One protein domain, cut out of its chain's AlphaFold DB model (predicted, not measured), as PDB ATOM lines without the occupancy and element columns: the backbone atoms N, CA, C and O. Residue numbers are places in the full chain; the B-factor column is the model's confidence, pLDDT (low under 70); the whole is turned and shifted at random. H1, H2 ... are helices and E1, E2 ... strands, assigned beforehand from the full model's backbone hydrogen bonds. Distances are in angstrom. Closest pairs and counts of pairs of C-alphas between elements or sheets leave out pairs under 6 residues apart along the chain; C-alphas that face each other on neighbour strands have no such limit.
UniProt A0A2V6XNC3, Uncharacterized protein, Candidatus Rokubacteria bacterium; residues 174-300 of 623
ATOM      1  N   ARG A 174     -64.258  25.870   7.716       97.62
ATOM      2  CA  ARG A 174     -63.197  26.819   8.096       97.62
ATOM      3  C   ARG A 174     -63.653  27.867   9.105       97.62
ATOM      4  O   ARG A 174     -62.921  28.136  10.053       97.62
ATOM      5  N   GLU A 175     -64.838  28.452   8.931       98.19
ATOM      6  CA  GLU A 175     -65.371  29.440   9.882       98.19
ATOM      7  C   GLU A 175     -65.602  28.814  11.264       98.19
ATOM      8  O   GLU A 175     -65.250  29.403  12.285       98.19
ATOM      9  N   ARG A 176     -66.113  27.579  11.306       97.88
ATOM     10  CA  ARG A 176     -66.302  26.834  12.560       97.88
ATOM     11  C   ARG A 176     -64.982  26.464  13.225       97.88
ATOM     12  O   ARG A 176     -64.859  26.591  14.442       97.88
ATOM     13  N   LEU A 177     -63.979  26.055  12.450       97.88
ATOM     14  CA  LEU A 177     -62.636  25.834  12.983       97.88
ATOM     15  C   LEU A 177     -62.025  27.140  13.518       97.88
ATOM     16  O   LEU A 177     -61.372  27.125  14.560       97.88
ATOM     17  N   ALA A 178     -62.267  28.275  12.857       98.12
ATOM     18  CA  ALA A 178     -61.825  29.584  13.333       98.12
ATOM     19  C   ALA A 178     -62.492  29.980  14.665       98.12
ATOM     20  O   ALA A 178     -61.811  30.521  15.537       98.12
ATOM     21  N   ASP A 179     -63.774  29.653  14.878       98.00
ATOM     22  CA  ASP A 179     -64.437  29.814  16.186       98.00
ATOM     23  C   ASP A 179     -63.767  28.946  17.267       98.00
ATOM     24  O   ASP A 179     -63.417  29.447  18.342       98.00
ATOM     25  N   LEU A 180     -63.492  27.665  16.980       97.44
ATOM     26  CA  LEU A 180     -62.753  26.802  17.914       97.44
ATOM     27  C   LEU A 180     -61.374  27.380  18.248       97.44
ATOM     28  O   LEU A 180     -60.989  27.412  19.421       97.44
ATOM     29  N   ARG A 181     -60.655  27.877  17.239       98.00
ATOM     30  CA  ARG A 181     -59.348  28.518  17.406       98.00
ATOM     31  C   ARG A 181     -59.439  29.759  18.287       98.00
ATOM     32  O   ARG A 181     -58.672  29.867  19.236       98.00
ATOM     33  N   SER A 182     -60.400  30.650  18.050       97.75
ATOM     34  CA  SER A 182     -60.594  31.854  18.870       97.75
ATOM     35  C   SER A 182     -60.848  31.511  20.345       97.75
ATOM     36  O   SER A 182     -60.282  32.122  21.257       97.75
ATOM     37  N   ARG A 183     -61.638  30.463  20.605       96.00
ATOM     38  CA  ARG A 183     -61.883  29.959  21.967       96.00
ATOM     39  C   ARG A 183     -60.628  29.354  22.597       96.00
ATOM     40  O   ARG A 183     -60.384  29.582  23.784       96.00
ATOM     41  N   ALA A 184     -59.838  28.612  21.823       96.50
ATOM     42  CA  ALA A 184     -58.556  28.074  22.268       96.50
ATOM     43  C   ALA A 184     -57.571  29.203  22.611       96.50
ATOM     44  O   ALA A 184     -56.940  29.162  23.664       96.50
ATOM     45  N   GLU A 185     -57.503  30.264  21.803       97.12
ATOM     46  CA  GLU A 185     -56.693  31.459  22.080       97.12
ATOM     47  C   GLU A 185     -57.132  32.143  23.384       97.12
ATOM     48  O   GLU A 185     -56.297  32.503  24.216       97.12
ATOM     49  N   ALA A 186     -58.443  32.274  23.615       96.00
ATOM     50  CA  ALA A 186     -58.978  32.847  24.847       96.00
ATOM     51  C   ALA A 186     -58.621  32.020  26.098       96.00
ATOM     52  O   ALA A 186     -58.331  32.595  27.150       96.00
ATOM     53  N   ARG A 187     -58.612  30.682  26.000       94.06
ATOM     54  CA  ARG A 187     -58.140  29.790  27.074       94.06
ATOM     55  C   ARG A 187     -56.623  29.857  27.243       94.06
ATOM     56  O   ARG A 187     -56.147  29.929  28.374       94.06
ATOM     57  N   ALA A 188     -55.866  29.913  26.149       93.38
ATOM     58  CA  ALA A 188     -54.407  29.985  26.170       93.38
ATOM     59  C   ALA A 188     -53.881  31.253  26.859       93.38
ATOM     60  O   ALA A 188     -52.891  31.180  27.580       93.38
ATOM     61  N   ARG A 189     -54.580  32.390  26.735       93.44
ATOM     62  CA  ARG A 189     -54.246  33.638  27.456       93.44
ATOM     63  C   ARG A 189     -54.308  33.518  28.982       93.44
ATOM     64  O   ARG A 189     -53.756  34.369  29.668       93.44
ATOM     65  N   LYS A 190     -54.995  32.501  29.512       93.31
ATOM     66  CA  LYS A 190     -55.110  32.238  30.956       93.31
ATOM     67  C   LYS A 190     -54.053  31.261  31.470       93.31
ATOM     68  O   LYS A 190     -54.064  30.943  32.657       93.31
ATOM     69  N   ARG A 191     -53.189  30.738  30.593       92.94
ATOM     70  CA  ARG A 191     -52.139  29.795  30.989       92.94
ATOM     71  C   ARG A 191     -51.126  30.478  31.907       92.94
ATOM     72  O   ARG A 191     -50.900  31.683  31.775       92.94
ATOM     73  N   PRO A 192     -50.521  29.718  32.832       94.81
ATOM     74  CA  PRO A 192     -49.432  30.227  33.647       94.81
ATOM     75  C   PRO A 192     -48.246  30.656  32.777       94.81
ATOM     76  O   PRO A 192     -48.109  30.249  31.623       94.81
ATOM     77  N   GLU A 193     -47.375  31.477  33.359       94.50
ATOM     78  CA  GLU A 193     -46.202  32.020  32.676       94.50
ATOM     79  C   GLU A 193     -45.263  30.923  32.158       94.50
ATOM     80  O   GLU A 193     -44.758  31.026  31.038       94.50
ATOM     81  N   PHE A 194     -45.043  29.881  32.962       96.50
ATOM     82  CA  PHE A 194     -44.222  28.732  32.602       96.50
ATOM     83  C   PHE A 194     -45.082  27.506  32.303       96.50
ATOM     84  O   PHE A 194     -45.959  27.131  33.085       96.50
ATOM     85  N   ARG A 195     -44.752  26.801  31.222       97.00
ATOM     86  CA  ARG A 195     -45.208  25.429  30.982       97.00
ATOM     87  C   ARG A 195     -43.993  24.519  30.935       97.00
ATOM     88  O   ARG A 195     -43.080  24.742  30.140       97.00
ATOM     89  N   PHE A 196     -44.005  23.497  31.777       97.56
ATOM     90  CA  PHE A 196     -43.017  22.428  31.790       97.56
ATOM     91  C   PHE A 196     -43.681  21.161  31.268       97.56
ATOM     92  O   PHE A 196     -44.549  20.609  31.944       97.56
ATOM     93  N   LEU A 197     -43.298  20.697  30.081       97.19
ATOM     94  CA  LEU A 197     -43.778  19.426  29.548       97.19
ATOM     95  C   LEU A 197     -42.683  18.387  29.775       97.19
ATOM     96  O   LEU A 197     -41.644  18.407  29.119       97.19
ATOM     97  N   VAL A 198     -42.904  17.498  30.738       96.75
ATOM     98  CA  VAL A 198     -41.974  16.405  31.039       96.75
ATOM     99  C   VAL A 198     -42.340  15.230  30.149       96.75
ATOM    100  O   VAL A 198     -43.499  14.833  30.135       96.75
ATOM    101  N   GLN A 199     -41.388  14.659  29.420       93.81
ATOM    102  CA  GLN A 199     -41.626  13.484  28.589       93.81
ATOM    103  C   GLN A 199     -42.121  12.314  29.446       93.81
ATOM    104  O   GLN A 199     -41.318  11.637  30.087       93.81
ATOM    105  N   GLY A 200     -43.423  12.045  29.404       90.44
ATOM    106  CA  GLY A 200     -44.001  10.802  29.899       90.44
ATOM    107  C   GLY A 200     -44.226   9.814  28.762       90.44
ATOM    108  O   GLY A 200     -43.338   9.584  27.930       90.44
ATOM    109  N   GLY A 201     -45.414   9.215  28.732       90.25
ATOM    110  CA  GLY A 201     -45.705   8.088  27.848       90.25
ATOM    111  C   GLY A 201     -44.930   6.829  28.247       90.25
ATOM    112  O   GLY A 201     -44.220   6.802  29.255       90.25
ATOM    113  N   SER A 202     -45.020   5.777  27.433       91.56
ATOM    114  CA  SER A 202     -44.480   4.454  27.779       91.56
ATOM    115  C   SER A 202     -42.972   4.491  28.064       91.56
ATOM    116  O   SER A 202     -42.500   3.932  29.052       91.56
ATOM    117  N   CYS A 203     -42.207   5.191  27.221       92.19
ATOM    118  CA  CYS A 203     -40.755   5.298  27.374       92.19
ATOM    119  C   CYS A 203     -40.342   6.241  28.515       92.19
ATOM    120  O   CYS A 203     -39.343   5.978  29.179       92.19
ATOM    121  N   GLY A 204     -41.075   7.339  28.731       93.31
ATOM    122  CA  GLY A 204     -40.792   8.276  29.819       93.31
ATOM    123  C   GLY A 204     -41.016   7.630  31.185       93.31
ATOM    124  O   GLY A 204     -40.142   7.694  32.050       93.31
ATOM    125  N   GLU A 205     -42.132   6.919  31.355       91.75
ATOM    126  CA  GLU A 205     -42.403   6.156  32.577       91.75
ATOM    127  C   GLU A 205     -41.365   5.063  32.819       91.75
ATOM    128  O   GLU A 205     -40.865   4.935  33.935       91.75
ATOM    129  N   ALA A 206     -40.951   4.346  31.768       93.00
ATOM    130  CA  ALA A 206     -39.920   3.318  31.886       93.00
ATOM    131  C   ALA A 206     -38.540   3.857  32.310       93.00
ATOM    132  O   ALA A 206     -37.679   3.082  32.736       93.00
ATOM    133  N   LEU A 207     -38.326   5.172  32.196       93.31
ATOM    134  CA  LEU A 207     -37.139   5.883  32.672       93.31
ATOM    135  C   LEU A 207     -37.364   6.629  34.000       93.31
ATOM    136  O   LEU A 207     -36.399   7.140  34.566       93.31
ATOM    137  N   GLY A 208     -38.595   6.682  34.516       91.31
ATOM    138  CA  GLY A 208     -38.936   7.341  35.780       91.31
ATOM    139  C   GLY A 208     -39.381   8.804  35.662       91.31
ATOM    140  O   GLY A 208     -39.199   9.569  36.611       91.31
ATOM    141  N   ALA A 209     -39.975   9.215  34.537       94.00
ATOM    142  CA  ALA A 209     -40.481  10.579  34.323       94.00
ATOM    143  C   ALA A 209     -41.426  11.074  35.433       94.00
ATOM    144  O   ALA A 209     -41.356  12.242  35.826       94.00
ATOM    145  N   GLY A 210     -42.244  10.187  36.009       93.19
ATOM    146  CA  GLY A 210     -43.134  10.518  37.123       93.19
ATOM    147  C   GLY A 210     -42.417  11.122  38.340       93.19
ATOM    148  O   GLY A 210     -42.974  11.987  39.015       93.19
ATOM    149  N   GLU A 211     -41.163  10.744  38.605       94.06
ATOM    150  CA  GLU A 211     -40.374  11.323  39.700       94.06
ATOM    151  C   GLU A 211     -39.916  12.756  39.387       94.06
ATOM    152  O   GLU A 211     -39.931  13.617  40.269       94.06
ATOM    153  N   VAL A 212     -39.583  13.040  38.124       96.50
ATOM    154  CA  VAL A 212     -39.245  14.392  37.651       96.50
ATOM    155  C   VAL A 212     -40.475  15.300  37.704       96.50
ATOM    156  O   VAL A 212     -40.382  16.422  38.201       96.50
ATOM    157  N   VAL A 213     -41.648  14.805  37.289       96.88
ATOM    158  CA  VAL A 213     -42.925  15.536  37.396       96.88
ATOM    159  C   VAL A 213     -43.227  15.912  38.848       96.88
ATOM    160  O   VAL A 213     -43.555  17.068  39.124       96.88
ATOM    161  N   LYS A 214     -43.109  14.963  39.788       96.19
ATOM    162  CA  LYS A 214     -43.346  15.219  41.221       96.19
ATOM    163  C   LYS A 214     -42.383  16.270  41.773       96.19
ATOM    164  O   LYS A 214     -42.833  17.210  42.427       96.19
ATOM    165  N   ALA A 215     -41.086  16.133  41.486       96.94
ATOM    166  CA  ALA A 215     -40.068  17.079  41.934       96.94
ATOM    167  C   ALA A 215     -40.324  18.491  41.385       96.94
ATOM    168  O   ALA A 215     -40.310  19.458  42.145       96.94
ATOM    169  N   LEU A 216     -40.631  18.610  40.088       97.00
ATOM    170  CA  LEU A 216     -40.945  19.891  39.458       97.00
ATOM    171  C   LEU A 216     -42.181  20.543  40.069       97.00
ATOM    172  O   LEU A 216     -42.105  21.706  40.443       97.00
ATOM    173  N   ARG A 217     -43.287  19.803  40.225       97.50
ATOM    174  CA  ARG A 217     -44.524  20.332  40.827       97.50
ATOM    175  C   ARG A 217     -44.301  20.854  42.241       97.50
ATOM    176  O   ARG A 217     -44.802  21.921  42.583       97.50
ATOM    177  N   LEU A 218     -43.547  20.112  43.052       96.94
ATOM    178  CA  LEU A 218     -43.206  20.536  44.406       96.94
ATOM    179  C   LEU A 218     -42.393  21.836  44.383       96.94
ATOM    180  O   LEU A 218     -42.724  22.790  45.083       96.94
ATOM    181  N   LEU A 219     -41.343  21.891  43.565       96.81
ATOM    182  CA  LEU A 219     -40.400  23.008  43.560       96.81
ATOM    183  C   LEU A 219     -40.960  24.270  42.898       96.81
ATOM    184  O   LEU A 219     -40.649  25.370  43.357       96.81
ATOM    185  N   THR A 220     -41.796  24.148  41.864       96.81
ATOM    186  CA  THR A 220     -42.496  25.302  41.285       96.81
ATOM    187  C   THR A 220     -43.483  25.895  42.286       96.81
ATOM    188  O   THR A 220     -43.493  27.113  42.462       96.81
ATOM    189  N   ALA A 221     -44.226  25.052  43.014       96.00
ATOM    190  CA  ALA A 221     -45.138  25.490  44.069       96.00
ATOM    191  C   ALA A 221     -44.397  26.153  45.243       96.00
ATOM    192  O   ALA A 221     -44.755  27.257  45.645       96.00
ATOM    193  N   MET A 222     -43.323  25.536  45.752       95.50
ATOM    194  CA  MET A 222     -42.514  26.094  46.850       95.50
ATOM    195  C   MET A 222     -41.896  27.455  46.512       95.50
ATOM    196  O   MET A 222     -41.684  28.272  47.405       95.50
ATOM    197  N   ARG A 223     -41.595  27.702  45.234       93.56
ATOM    198  CA  ARG A 223     -41.033  28.972  44.754       93.56
ATOM    199  C   ARG A 223     -42.093  29.994  44.335       93.56
ATOM    200  O   ARG A 223     -41.721  31.082  43.910       93.56
ATOM    201  N   GLY A 224     -43.383  29.657  44.417       94.62
ATOM    202  CA  GLY A 224     -44.471  30.534  43.978       94.62
ATOM    203  C   GLY A 224     -44.438  30.849  42.479       94.62
ATOM    204  O   GLY A 224     -44.903  31.910  42.069       94.62
ATOM    205  N   LEU A 225     -43.865  29.962  41.657       95.19
ATOM    206  CA  LEU A 225     -43.810  30.163  40.210       95.19
ATOM    207  C   LEU A 225     -45.199  29.956  39.609       95.19
ATOM    208  O   LEU A 225     -45.825  28.918  39.829       95.19
ATOM    209  N   ALA A 226     -45.647  30.909  38.791       95.50
ATOM    210  CA  ALA A 226     -46.813  30.725  37.936       95.50
ATOM    211  C   ALA A 226     -46.456  29.709  36.842       95.50
ATOM    212  O   ALA A 226     -45.997  30.078  35.760       95.50
ATOM    213  N   ALA A 227     -46.620  28.422  37.150       96.75
ATOM    214  CA  ALA A 227     -46.195  27.324  36.298       96.75
ATOM    215  C   ALA A 227     -47.218  26.185  36.255       96.75
ATOM    216  O   ALA A 227     -47.810  25.834  37.274       96.75
ATOM    217  N   GLU A 228     -47.345  25.540  35.098       96.38
ATOM    218  CA  GLU A 228     -47.949  24.212  34.977       96.38
ATOM    219  C   GLU A 228     -46.892  23.163  34.627       96.38
ATOM    220  O   GLU A 228     -45.965  23.419  33.858       96.38
ATOM    221  N   VAL A 229     -47.040  21.967  35.201       97.19
ATOM    222  CA  VAL A 229     -46.180  20.809  34.927       97.19
ATOM    223  C   VAL A 229     -47.051  19.699  34.352       97.19
ATOM    224  O   VAL A 229     -47.882  19.109  35.060       97.19
ATOM    225  N   LEU A 230     -46.859  19.448  33.063       95.44
ATOM    226  CA  LEU A 230     -47.695  18.611  32.216       95.44
ATOM    227  C   LEU A 230     -46.988  17.300  31.867       95.44
ATOM    228  O   LEU A 230     -45.763  17.250  31.750       95.44
ATOM    229  N   ASP A 231     -47.793  16.257  31.670       93.06
ATOM    230  CA  ASP A 231     -47.348  14.998  31.077       93.06
ATOM    231  C   ASP A 231     -47.201  15.183  29.556       93.06
ATOM    232  O   ASP A 231     -48.176  15.196  28.803       93.06
ATOM    233  N   GLY A 232     -45.972  15.433  29.121       93.56
ATOM    234  CA  GLY A 232     -45.601  15.738  27.748       93.56
ATOM    235  C   GLY A 232     -45.331  14.511  26.878       93.56
ATOM    236  O   GLY A 232     -45.360  13.352  27.308       93.56
ATOM    237  N   ALA A 233     -45.031  14.789  25.613       91.38
ATOM    238  CA  ALA A 233     -44.589  13.803  24.635       91.38
ATOM    239  C   ALA A 233     -43.063  13.753  24.494       91.38
ATOM    240  O   ALA A 233     -42.339  14.648  24.916       91.38
ATOM    241  N   CYS A 234     -42.579  12.700  23.842       89.31
ATOM    242  CA  CYS A 234     -41.196  12.596  23.385       89.31
ATOM    243  C   CYS A 234     -40.993  13.390  22.080       89.31
ATOM    244  O   CYS A 234     -41.916  13.495  21.277       89.31
ATOM    245  N   HIS A 235     -39.774  13.876  21.815       89.75
ATOM    246  CA  HIS A 235     -39.377  14.471  20.524       89.75
ATOM    247  C   HIS A 235     -38.681  13.482  19.570       89.75
ATOM    248  O   HIS A 235     -38.144  13.889  18.545       89.75
ATOM    249  N   GLY A 236     -38.640  12.189  19.893       93.06
ATOM    250  CA  GLY A 236     -38.072  11.134  19.044       93.06
ATOM    251  C   GLY A 236     -36.592  10.813  19.291       93.06
ATOM    252  O   GLY A 236     -36.149   9.739  18.911       93.06
ATOM    253  N   MET A 237     -35.822  11.647  19.998       92.94
ATOM    254  CA  MET A 237     -34.425  11.320  20.346       92.94
ATOM    255  C   MET A 237     -34.404  10.475  21.617       92.94
ATOM    256  O   MET A 237     -34.240  10.980  22.725       92.94
ATOM    257  N   CYS A 238     -34.608   9.170  21.470       93.25
ATOM    258  CA  CYS A 238     -34.745   8.269  22.608       93.25
ATOM    259  C   CYS A 238     -33.461   8.123  23.433       93.25
ATOM    260  O   CYS A 238     -33.551   7.702  24.583       93.25
ATOM    261  N   SER A 239     -32.289   8.488  22.902       93.00
ATOM    262  CA  SER A 239     -31.031   8.583  23.659       93.00
ATOM    263  C   SER A 239     -31.022   9.694  24.710       93.00
ATOM    264  O   SER A 239     -30.309   9.554  25.705       93.00
ATOM    265  N   ALA A 240     -31.881  10.708  24.578       91.00
ATOM    266  CA  ALA A 240     -31.943  11.885  25.445       91.00
ATOM    267  C   ALA A 240     -32.238  11.589  26.924       91.00
ATOM    268  O   ALA A 240     -32.027  12.449  27.766       91.00
ATOM    269  N   GLY A 241     -32.734  10.399  27.271       91.06
ATOM    270  CA  GLY A 241     -33.215  10.131  28.629       91.06
ATOM    271  C   GLY A 241     -34.561  10.816  28.861       91.06
ATOM    272  O   GLY A 241     -35.345  10.919  27.924       91.06
ATOM    273  N   ILE A 242     -34.834  11.261  30.091       94.00
ATOM    274  CA  ILE A 242     -36.032  12.062  30.374       94.00
ATOM    275  C   ILE A 242     -35.806  13.478  29.856       94.00
ATOM    276  O   ILE A 242     -34.809  14.128  30.183       94.00
ATOM    277  N   VAL A 243     -36.767  13.944  29.072       94.00
ATOM    278  CA  VAL A 243     -36.761  15.265  28.463       94.00
ATOM    279  C   VAL A 243     -37.722  16.195  29.197       94.00
ATOM    280  O   VAL A 243     -38.811  15.776  29.589       94.00
ATOM    281  N   VAL A 244     -37.347  17.465  29.347       96.62
ATOM    282  CA  VAL A 244     -38.252  18.530  29.797       96.62
ATOM    283  C   VAL A 244     -38.239  19.668  28.786       96.62
ATOM    284  O   VAL A 244     -37.217  20.324  28.587       96.62
ATOM    285  N   GLU A 245     -39.392  19.910  28.172       96.69
ATOM    286  CA  GLU A 245     -39.648  21.085  27.347       96.69
ATOM    287  C   GLU A 245     -40.099  22.247  28.238       96.69
ATOM    288  O   GLU A 245     -40.979  22.094  29.091       96.69
ATOM    289  N   VAL A 246     -39.515  23.423  28.021       96.75
ATOM    290  CA  VAL A 246     -39.850  24.665  28.716       96.75
ATOM    291  C   VAL A 246     -40.436  25.653  27.722       96.75
ATOM    292  O   VAL A 246     -39.806  26.010  26.724       96.75
ATOM    293  N   GLN A 247     -41.629  26.143  28.043       95.56
ATOM    294  CA  GLN A 247     -42.302  27.197  27.294       95.56
ATOM    295  C   GLN A 247     -42.593  28.372  28.220       95.56
ATOM    296  O   GLN A 247     -43.154  28.198  29.303       95.56
ATOM    297  N   ARG A 248     -42.225  29.570  27.769       93.62
ATOM    298  CA  ARG A 248     -42.532  30.844  28.419       93.62
ATOM    299  C   ARG A 248     -42.700  31.913  27.351       93.62
ATOM    300  O   ARG A 248     -41.970  31.921  26.363       93.62
ATOM    301  N   SER A 249     -43.659  32.815  27.543       89.75
ATOM    302  CA  SER A 249     -43.866  33.915  26.600       89.75
ATOM    303  C   SER A 249     -42.611  34.787  26.480       89.75
ATOM    304  O   SER A 249     -41.987  35.128  27.484       89.75
ATOM    305  N   GLY A 250     -42.224  35.117  25.246       90.25
ATOM    306  CA  GLY A 250     -41.007  35.877  24.943       90.25
ATOM    307  C   GLY A 250     -39.704  35.073  25.000       90.25
ATOM    308  O   GLY A 250     -38.647  35.638  24.739       90.25
ATOM    309  N   TRP A 251     -39.748  33.780  25.333       93.44
ATOM    310  CA  TRP A 251     -38.584  32.894  25.277       93.44
ATOM    311  C   TRP A 251     -38.656  32.008  24.031       93.44
ATOM    312  O   TRP A 251     -39.758  31.626  23.621       93.44
ATOM    313  N   PRO A 252     -37.512  31.622  23.438       94.75
ATOM    314  CA  PRO A 252     -37.515  30.497  22.519       94.75
ATOM    315  C   PRO A 252     -37.890  29.222  23.283       94.75
ATOM    316  O   PRO A 252     -37.697  29.127  24.499       94.75
ATOM    317  N   ARG A 253     -38.419  28.219  22.577       94.44
ATOM    318  CA  ARG A 253     -38.671  26.921  23.207       94.44
ATOM    319  C   ARG A 253     -37.344  26.255  23.557       94.44
ATOM    320  O   ARG A 253     -36.439  26.208  22.719       94.44
ATOM    321  N   LEU A 254     -37.250  25.719  24.768       95.94
ATOM    322  CA  LEU A 254     -36.047  25.063  25.270       95.94
ATOM    323  C   LEU A 254     -36.357  23.610  25.600       95.94
ATOM    324  O   LEU A 254     -37.312  23.339  26.322       95.94
ATOM    325  N   THR A 255     -35.498  22.701  25.158       95.94
ATOM    326  CA  THR A 255     -35.563  21.287  25.523       95.94
ATOM    327  C   THR A 255     -34.339  20.936  26.346       95.94
ATOM    328  O   THR A 255     -33.217  21.141  25.889       95.94
ATOM    329  N   PHE A 256     -34.539  20.357  27.525       95.94
ATOM    330  CA  PHE A 256     -33.470  19.795  28.347       95.94
ATOM    331  C   PHE A 256     -33.546  18.279  28.338       95.94
ATOM    332  O   PHE A 256     -34.636  17.711  28.373       95.94
ATOM    333  N   THR A 257     -32.391  17.628  28.312       94.88
ATOM    334  CA  THR A 257     -32.269  16.173  28.202       94.88
ATOM    335  C   THR A 257     -31.574  15.595  29.430       94.88
ATOM    336  O   THR A 257     -30.811  16.284  30.100       94.88
ATOM    337  N   GLY A 258     -31.817  14.322  29.731       93.19
ATOM    338  CA  GLY A 258     -31.119  13.591  30.786       93.19
ATOM    339  C   GLY A 258     -31.469  14.044  32.202       93.19
ATOM    340  O   GLY A 258     -30.720  13.751  33.134       93.19
ATOM    341  N   LEU A 259     -32.585  14.754  32.388       93.50
ATOM    342  CA  LEU A 259     -32.951  15.287  33.696       93.50
ATOM    343  C   LEU A 259     -33.403  14.172  34.643       93.50
ATOM    344  O   LEU A 259     -34.283  13.374  34.334       93.50
ATOM    345  N   THR A 260     -32.818  14.156  35.837       93.69
ATOM    346  CA  THR A 260     -33.224  13.287  36.946       93.69
ATOM    347  C   THR A 260     -33.897  14.117  38.029       93.69
ATOM    348  O   THR A 260     -33.695  15.330  38.105       93.69
ATOM    349  N   LYS A 261     -34.663  13.469  38.916       94.50
ATOM    350  CA  LYS A 261     -35.311  14.150  40.050       94.50
ATOM    351  C   LYS A 261     -34.318  14.942  40.917       94.50
ATOM    352  O   LYS A 261     -34.658  16.020  41.391       94.50
ATOM    353  N   ASP A 262     -33.089  14.440  41.057       94.81
ATOM    354  CA  ASP A 262     -32.041  15.045  41.887       94.81
ATOM    355  C   ASP A 262     -31.399  16.268  41.211       94.81
ATOM    356  O   ASP A 262     -30.896  17.157  41.893       94.81
ATOM    357  N   ALA A 263     -31.450  16.353  39.875       94.38
ATOM    358  CA  ALA A 263     -30.958  17.503  39.116       94.38
ATOM    359  C   ALA A 263     -31.969  18.665  39.056       94.38
ATOM    360  O   ALA A 263     -31.573  19.808  38.815       94.38
ATOM    361  N   VAL A 264     -33.265  18.400  39.284       96.12
ATOM    362  CA  VAL A 264     -34.339  19.404  39.176       96.12
ATOM    363  C   VAL A 264     -34.112  20.657  40.042       96.12
ATOM    364  O   VAL A 264     -34.324  21.751  39.514       96.12
ATOM    365  N   PRO A 265     -33.705  20.578  41.328       95.62
ATOM    366  CA  PRO A 265     -33.536  21.772  42.164       95.62
ATOM    367  C   PRO A 265     -32.523  22.772  41.591       95.62
ATOM    368  O   PRO A 265     -32.830  23.965  41.465       95.62
ATOM    369  N   ASP A 266     -31.347  22.266  41.206       94.69
ATOM    370  CA  ASP A 266     -30.255  23.038  40.608       94.69
ATOM    371  C   ASP A 266     -30.663  23.581  39.236       94.69
ATOM    372  O   ASP A 266     -30.496  24.771  38.960       94.69
ATOM    373  N   TRP A 267     -31.252  22.725  38.397       95.69
ATOM    374  CA  TRP A 267     -31.730  23.085  37.064       95.69
ATOM    375  C   TRP A 267     -32.772  24.199  37.108       95.69
ATOM    376  O   TRP A 267     -32.608  25.226  36.448       95.69
ATOM    377  N   LEU A 268     -33.802  24.061  37.946       95.69
ATOM    378  CA  LEU A 268     -34.855  25.064  38.070       95.69
ATOM    379  C   LEU A 268     -34.296  26.380  38.629       95.69
ATOM    380  O   LEU A 268     -34.758  27.458  38.265       95.69
ATOM    381  N   SER A 269     -33.300  26.316  39.523       93.69
ATOM    382  CA  SER A 269     -32.602  27.509  40.023       93.69
ATOM    383  C   SER A 269     -31.841  28.229  38.920       93.69
ATOM    384  O   SER A 269     -31.981  29.441  38.789       93.69
ATOM    385  N   ALA A 270     -31.084  27.501  38.099       93.62
ATOM    386  CA  ALA A 270     -30.345  28.080  36.981       93.62
ATOM    387  C   ALA A 270     -31.281  28.654  35.904       93.62
ATOM    388  O   ALA A 270     -31.028  29.733  35.364       93.62
ATOM    389  N   LEU A 271     -32.387  27.961  35.622       93.56
ATOM    390  CA  LEU A 271     -33.376  28.380  34.635       93.56
ATOM    391  C   LEU A 271     -34.022  29.720  35.014       93.56
ATOM    392  O   LEU A 271     -34.081  30.624  34.182       93.56
ATOM    393  N   VAL A 272     -34.464  29.858  36.269       91.06
ATOM    394  CA  VAL A 272     -35.203  31.035  36.762       91.06
ATOM    395  C   VAL A 272     -34.275  32.163  37.243       91.06
ATOM    396  O   VAL A 272     -34.649  33.329  37.182       91.06
ATOM    397  N   GLY A 273     -33.060  31.844  37.696       81.19
ATOM    398  CA  GLY A 273     -32.160  32.744  38.431       81.19
ATOM    399  C   GLY A 273     -31.410  33.829  37.640       81.19
ATOM    400  O   GLY A 273     -30.403  34.316  38.145       81.19
ATOM    401  N   GLY A 274     -31.842  34.214  36.432       74.44
ATOM    402  CA  GLY A 274     -31.245  35.318  35.651       74.44
ATOM    403  C   GLY A 274     -30.706  34.905  34.277       74.44
ATOM    404  O   GLY A 274     -31.191  33.942  33.700       74.44
ATOM    405  N   GLU A 275     -29.720  35.627  33.729       80.62
ATOM    406  CA  GLU A 275     -29.178  35.416  32.365       80.62
ATOM    407  C   GLU A 275     -28.002  34.426  32.286       80.62
ATOM    408  O   GLU A 275     -27.465  34.182  31.205       80.62
ATOM    409  N   ALA A 276     -27.602  33.821  33.409       85.38
ATOM    410  CA  ALA A 276     -26.442  32.929  33.469       85.38
ATOM    411  C   ALA A 276     -26.505  31.807  32.406       85.38
ATOM    412  O   ALA A 276     -27.596  31.288  32.141       85.38
ATOM    413  N   PRO A 277     -25.374  31.390  31.809       87.69
ATOM    414  CA  PRO A 277     -25.371  30.279  30.864       87.69
ATOM    415  C   PRO A 277     -25.920  28.985  31.481       87.69
ATOM    416  O   PRO A 277     -25.648  28.661  32.636       87.69
ATOM    417  N   LEU A 278     -26.670  28.223  30.690       90.31
ATOM    418  CA  LEU A 278     -27.282  26.945  31.061       90.31
ATOM    419  C   LEU A 278     -26.414  25.742  30.658       90.31
ATOM    420  O   LEU A 278     -26.886  24.613  30.664       90.31
ATOM    421  N   THR A 279     -25.133  25.971  30.357       87.00
ATOM    422  CA  THR A 279     -24.176  24.983  29.824       87.00
ATOM    423  C   THR A 279     -23.866  23.814  30.761       87.00
ATOM    424  O   THR A 279     -23.247  22.845  30.336       87.00
ATOM    425  N   ARG A 280     -24.296  23.876  32.031       90.12
ATOM    426  CA  ARG A 280     -24.251  22.736  32.966       90.12
ATOM    427  C   ARG A 280     -25.278  21.649  32.611       90.12
ATOM    428  O   ARG A 280     -25.178  20.542  33.132       90.12
ATOM    429  N   PHE A 281     -26.260  21.961  31.770       93.44
ATOM    430  CA  PHE A 281     -27.330  21.053  31.378       93.44
ATOM    431  C   PHE A 281     -27.296  20.804  29.875       93.44
ATOM    432  O   PHE A 281     -27.147  21.738  29.086       93.44
ATOM    433  N   ASP A 282     -27.493  19.547  29.493       94.12
ATOM    434  CA  ASP A 282     -27.646  19.167  28.096       94.12
ATOM    435  C   ASP A 282     -29.035  19.559  27.590       94.12
ATOM    436  O   ASP A 282     -30.054  19.369  28.267       94.12
ATOM    437  N   GLY A 283     -29.085  20.102  26.380       94.31
ATOM    438  CA  GLY A 283     -30.326  20.560  25.787       94.31
ATOM    439  C   GLY A 283     -30.131  21.265  24.456       94.31
ATOM    440  O   GLY A 283     -29.015  21.414  23.958       94.31
ATOM    441  N   VAL A 284     -31.243  21.712  23.886       95.25
ATOM    442  CA  VAL A 284     -31.294  22.474  22.639       95.25
ATOM    443  C   VAL A 284     -32.290  23.619  22.753       95.25
ATOM    444  O   VAL A 284     -33.222  23.592  23.559       95.25
ATOM    445  N   CYS A 285     -32.094  24.623  21.911       95.81
ATOM    446  CA  CYS A 285     -33.006  25.739  21.731       95.81
ATOM    447  C   CYS A 285     -33.624  25.675  20.329       95.81
ATOM    448  O   CYS A 285     -32.908  25.536  19.335       95.81
ATOM    449  N   TRP A 286     -34.951  25.777  20.230       93.75
ATOM    450  CA  TRP A 286     -35.672  25.724  18.952       93.75
ATOM    451  C   TRP A 286     -35.705  27.097  18.270       93.75
ATOM    452  O   TRP A 286     -36.755  27.723  18.142       93.75
ATOM    453  N   ASN A 287     -34.527  27.565  17.870       93.69
ATOM    454  CA  ASN A 287     -34.279  28.735  17.029       93.69
ATOM    455  C   ASN A 287     -32.967  28.514  16.244       93.69
ATOM    456  O   ASN A 287     -32.338  27.463  16.377       93.69
ATOM    457  N   ASP A 288     -32.534  29.515  15.478       93.69
ATOM    458  CA  ASP A 288     -31.307  29.427  14.669       93.69
ATOM    459  C   ASP A 288     -30.030  29.852  15.419       93.69
ATOM    460  O   ASP A 288     -28.907  29.522  15.022       93.69
ATOM    461  N   GLU A 289     -30.185  30.563  16.537       93.56
ATOM    462  CA  GLU A 289     -29.079  31.236  17.229       93.56
ATOM    463  C   GLU A 289     -28.593  30.497  18.487       93.56
ATOM    464  O   GLU A 289     -27.434  30.637  18.880       93.56
ATOM    465  N   GLY A 290     -29.440  29.664  19.095       94.81
ATOM    466  CA  GLY A 290     -29.251  29.156  20.452       94.81
ATOM    467  C   GLY A 290     -29.823  30.103  21.516       94.81
ATOM    468  O   GLY A 290     -30.423  31.132  21.203       94.81
ATOM    469  N   TRP A 291     -29.659  29.749  22.794       94.31
ATOM    470  CA  TRP A 291     -30.109  30.583  23.917       94.31
ATOM    471  C   TRP A 291     -29.357  30.263  25.208       94.31
ATOM    472  O   TRP A 291     -29.318  29.110  25.635       94.31
ATOM    473  N   ARG A 292     -28.772  31.280  25.859       93.25
ATOM    474  CA  ARG A 292     -28.033  31.139  27.135       93.25
ATOM    475  C   ARG A 292     -27.033  29.967  27.131       93.25
ATOM    476  O   ARG A 292     -26.926  29.225  28.101       93.25
ATOM    477  N   GLY A 293     -26.305  29.783  26.028       92.38
ATOM    478  CA  GLY A 293     -25.315  28.713  25.863       92.38
ATOM    479  C   GLY A 293     -25.869  27.361  25.395       92.38
ATOM    480  O   GLY A 293     -25.074  26.490  25.056       92.38
ATOM    481  N   LEU A 294     -27.192  27.183  25.315       94.88
ATOM    482  CA  LEU A 294     -27.786  26.031  24.635       94.88
ATOM    483  C   LEU A 294     -27.649  26.199  23.114       94.88
ATOM    484  O   LEU A 294     -27.952  27.283  22.601       94.88
ATOM    485  N   PRO A 295     -27.223  25.158  22.378       95.50
ATOM    486  CA  PRO A 295     -27.108  25.224  20.930       95.50
ATOM    487  C   PRO A 295     -28.483  25.298  20.254       95.50
ATOM    488  O   PRO A 295     -29.471  24.749  20.747       95.50
ATOM    489  N   ALA A 296     -28.523  25.938  19.084       96.19
ATOM    490  CA  ALA A 296     -29.641  25.834  18.152       96.19
ATOM    491  C   ALA A 296     -29.915  24.364  17.799       96.19
ATOM    492  O   ALA A 296     -28.980  23.590  17.573       96.19
ATOM    493  N   VAL A 297     -31.189  23.981  17.705       93.88
ATOM    494  CA  VAL A 297     -31.608  22.606  17.388       93.88
ATOM    495  C   VAL A 297     -31.040  22.121  16.051       93.88
ATOM    496  O   VAL A 297     -30.629  20.968  15.945       93.88
ATOM    497  N   SER A 298     -30.913  23.016  15.071       92.62
ATOM    498  CA  SER A 298     -30.323  22.742  13.754       92.62
ATOM    499  C   SER A 298     -28.845  22.345  13.813       92.62
ATOM    500  O   SER A 298     -28.339  21.731  12.879       92.62
ATOM    501  N   ARG A 299     -28.143  22.650  14.912       93.56
ATOM    502  CA  ARG A 299     -26.743  22.250  15.139       93.56
ATOM    503  C   ARG A 299     -26.618  20.930  15.886       93.56
ATOM    504  O   ARG A 299     -25.522  20.382  15.973       93.56
ATOM    505  N   HIS A 300     -27.706  20.431  16.463       92.50
ATOM    506  CA  HIS A 300     -27.674  19.173  17.182       92.50
ATOM    507  C   HIS A 300     -27.663  18.013  16.171       92.50
ATOM    508  O   HIS A 300     -28.624  17.871  15.412       92.50
TER     509      HIS A 300
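Overview. This is residues 174 to 300 of the 623 residues of an uncharacterized protein of Candidatus Rokubacteria bacterium (UniProt A0A2V6XNC3). One twisted sheet of five strands makes the core of a compact body, with helix H3 over one face at E2 and E1, and helix H1 sticks out from this body as a free arm. H4 packs on H3 at a steep angle, short H2 grazes the sheet, and residues 286 to 300 follow E5 with no named element. The printed part has 127 residues, with four named helices and five named strands in the order H1 E1 H2 H3 E2 E3 E4 H4 E5; the sheet is mixed, ordered E2 E1 E3 E4 E5, and the class is mixed, helices and strands. The whole is compact, with a radius of gyration of the C-alphas of 15.5 A and spans of 47 by 32 by 31 A.

Arrangement. Start at H1, residues 174 to 188, which is not on the sheet. Next find E1, residues 194 to 199, parallel to E2, residues 227 to 232, at 22 degrees; N 196 and O 228 are 2.9 A apart. Between them come H2, residues 201 to 207, and H3, residues 209 to 222: a strand-helix-strand unit, two parallel neighbour strands with helices between, its crossover right-handed. H2 only grazes the sheet. H3 is on the sheet at a height of 9.3 A, giving two layers, helix over sheet; it lies over E2 and E1 and runs along the strands, at 4 degrees to E2 on the local plane, with Arg 217 and Val 229 the closest C-alphas of H3 and E2, 6.1 A apart. E3, residues 244 to 248, is antiparallel to E1, with N 195 and O 247 2.9 A apart. E3 forms a hairpin with E4, residues 254 to 256; look at N 246 and O 254, 2.8 A apart. H4, residues 264 to 272, touches H3 at a steep tilt of 54 degrees, the same way; the closest C-alphas, of Leu 216 and Val 264, are 6.6 A apart. E5, residues 283 to 285, is antiparallel to E4, with N 255 and O 284 2.9 A apart. In H1, H2, H3 and H4 every O i to N i+4 pair is within hydrogen-bond range.

Along the chain. Find C-alpha 174 at (-63.197, 26.819, 8.096); from there H1 runs 20.3 A to C-alpha 188. E1 spans 16.0 A, H3 20.0 A, E2 14.4 A, E3 13.1 A and H4 11.9 A. E5 ends at C-alpha 285, (-33.006, 25.739, 21.731).

Size, cuts and confidence. The C-alphas farthest apart, of Glu 175 and Asp 262, are 48.4 A apart. Residues 174 to 190 stand free. The printed part has no cut; the link E2 to E3 is long, and no printed residue is under 70 in pLDDT.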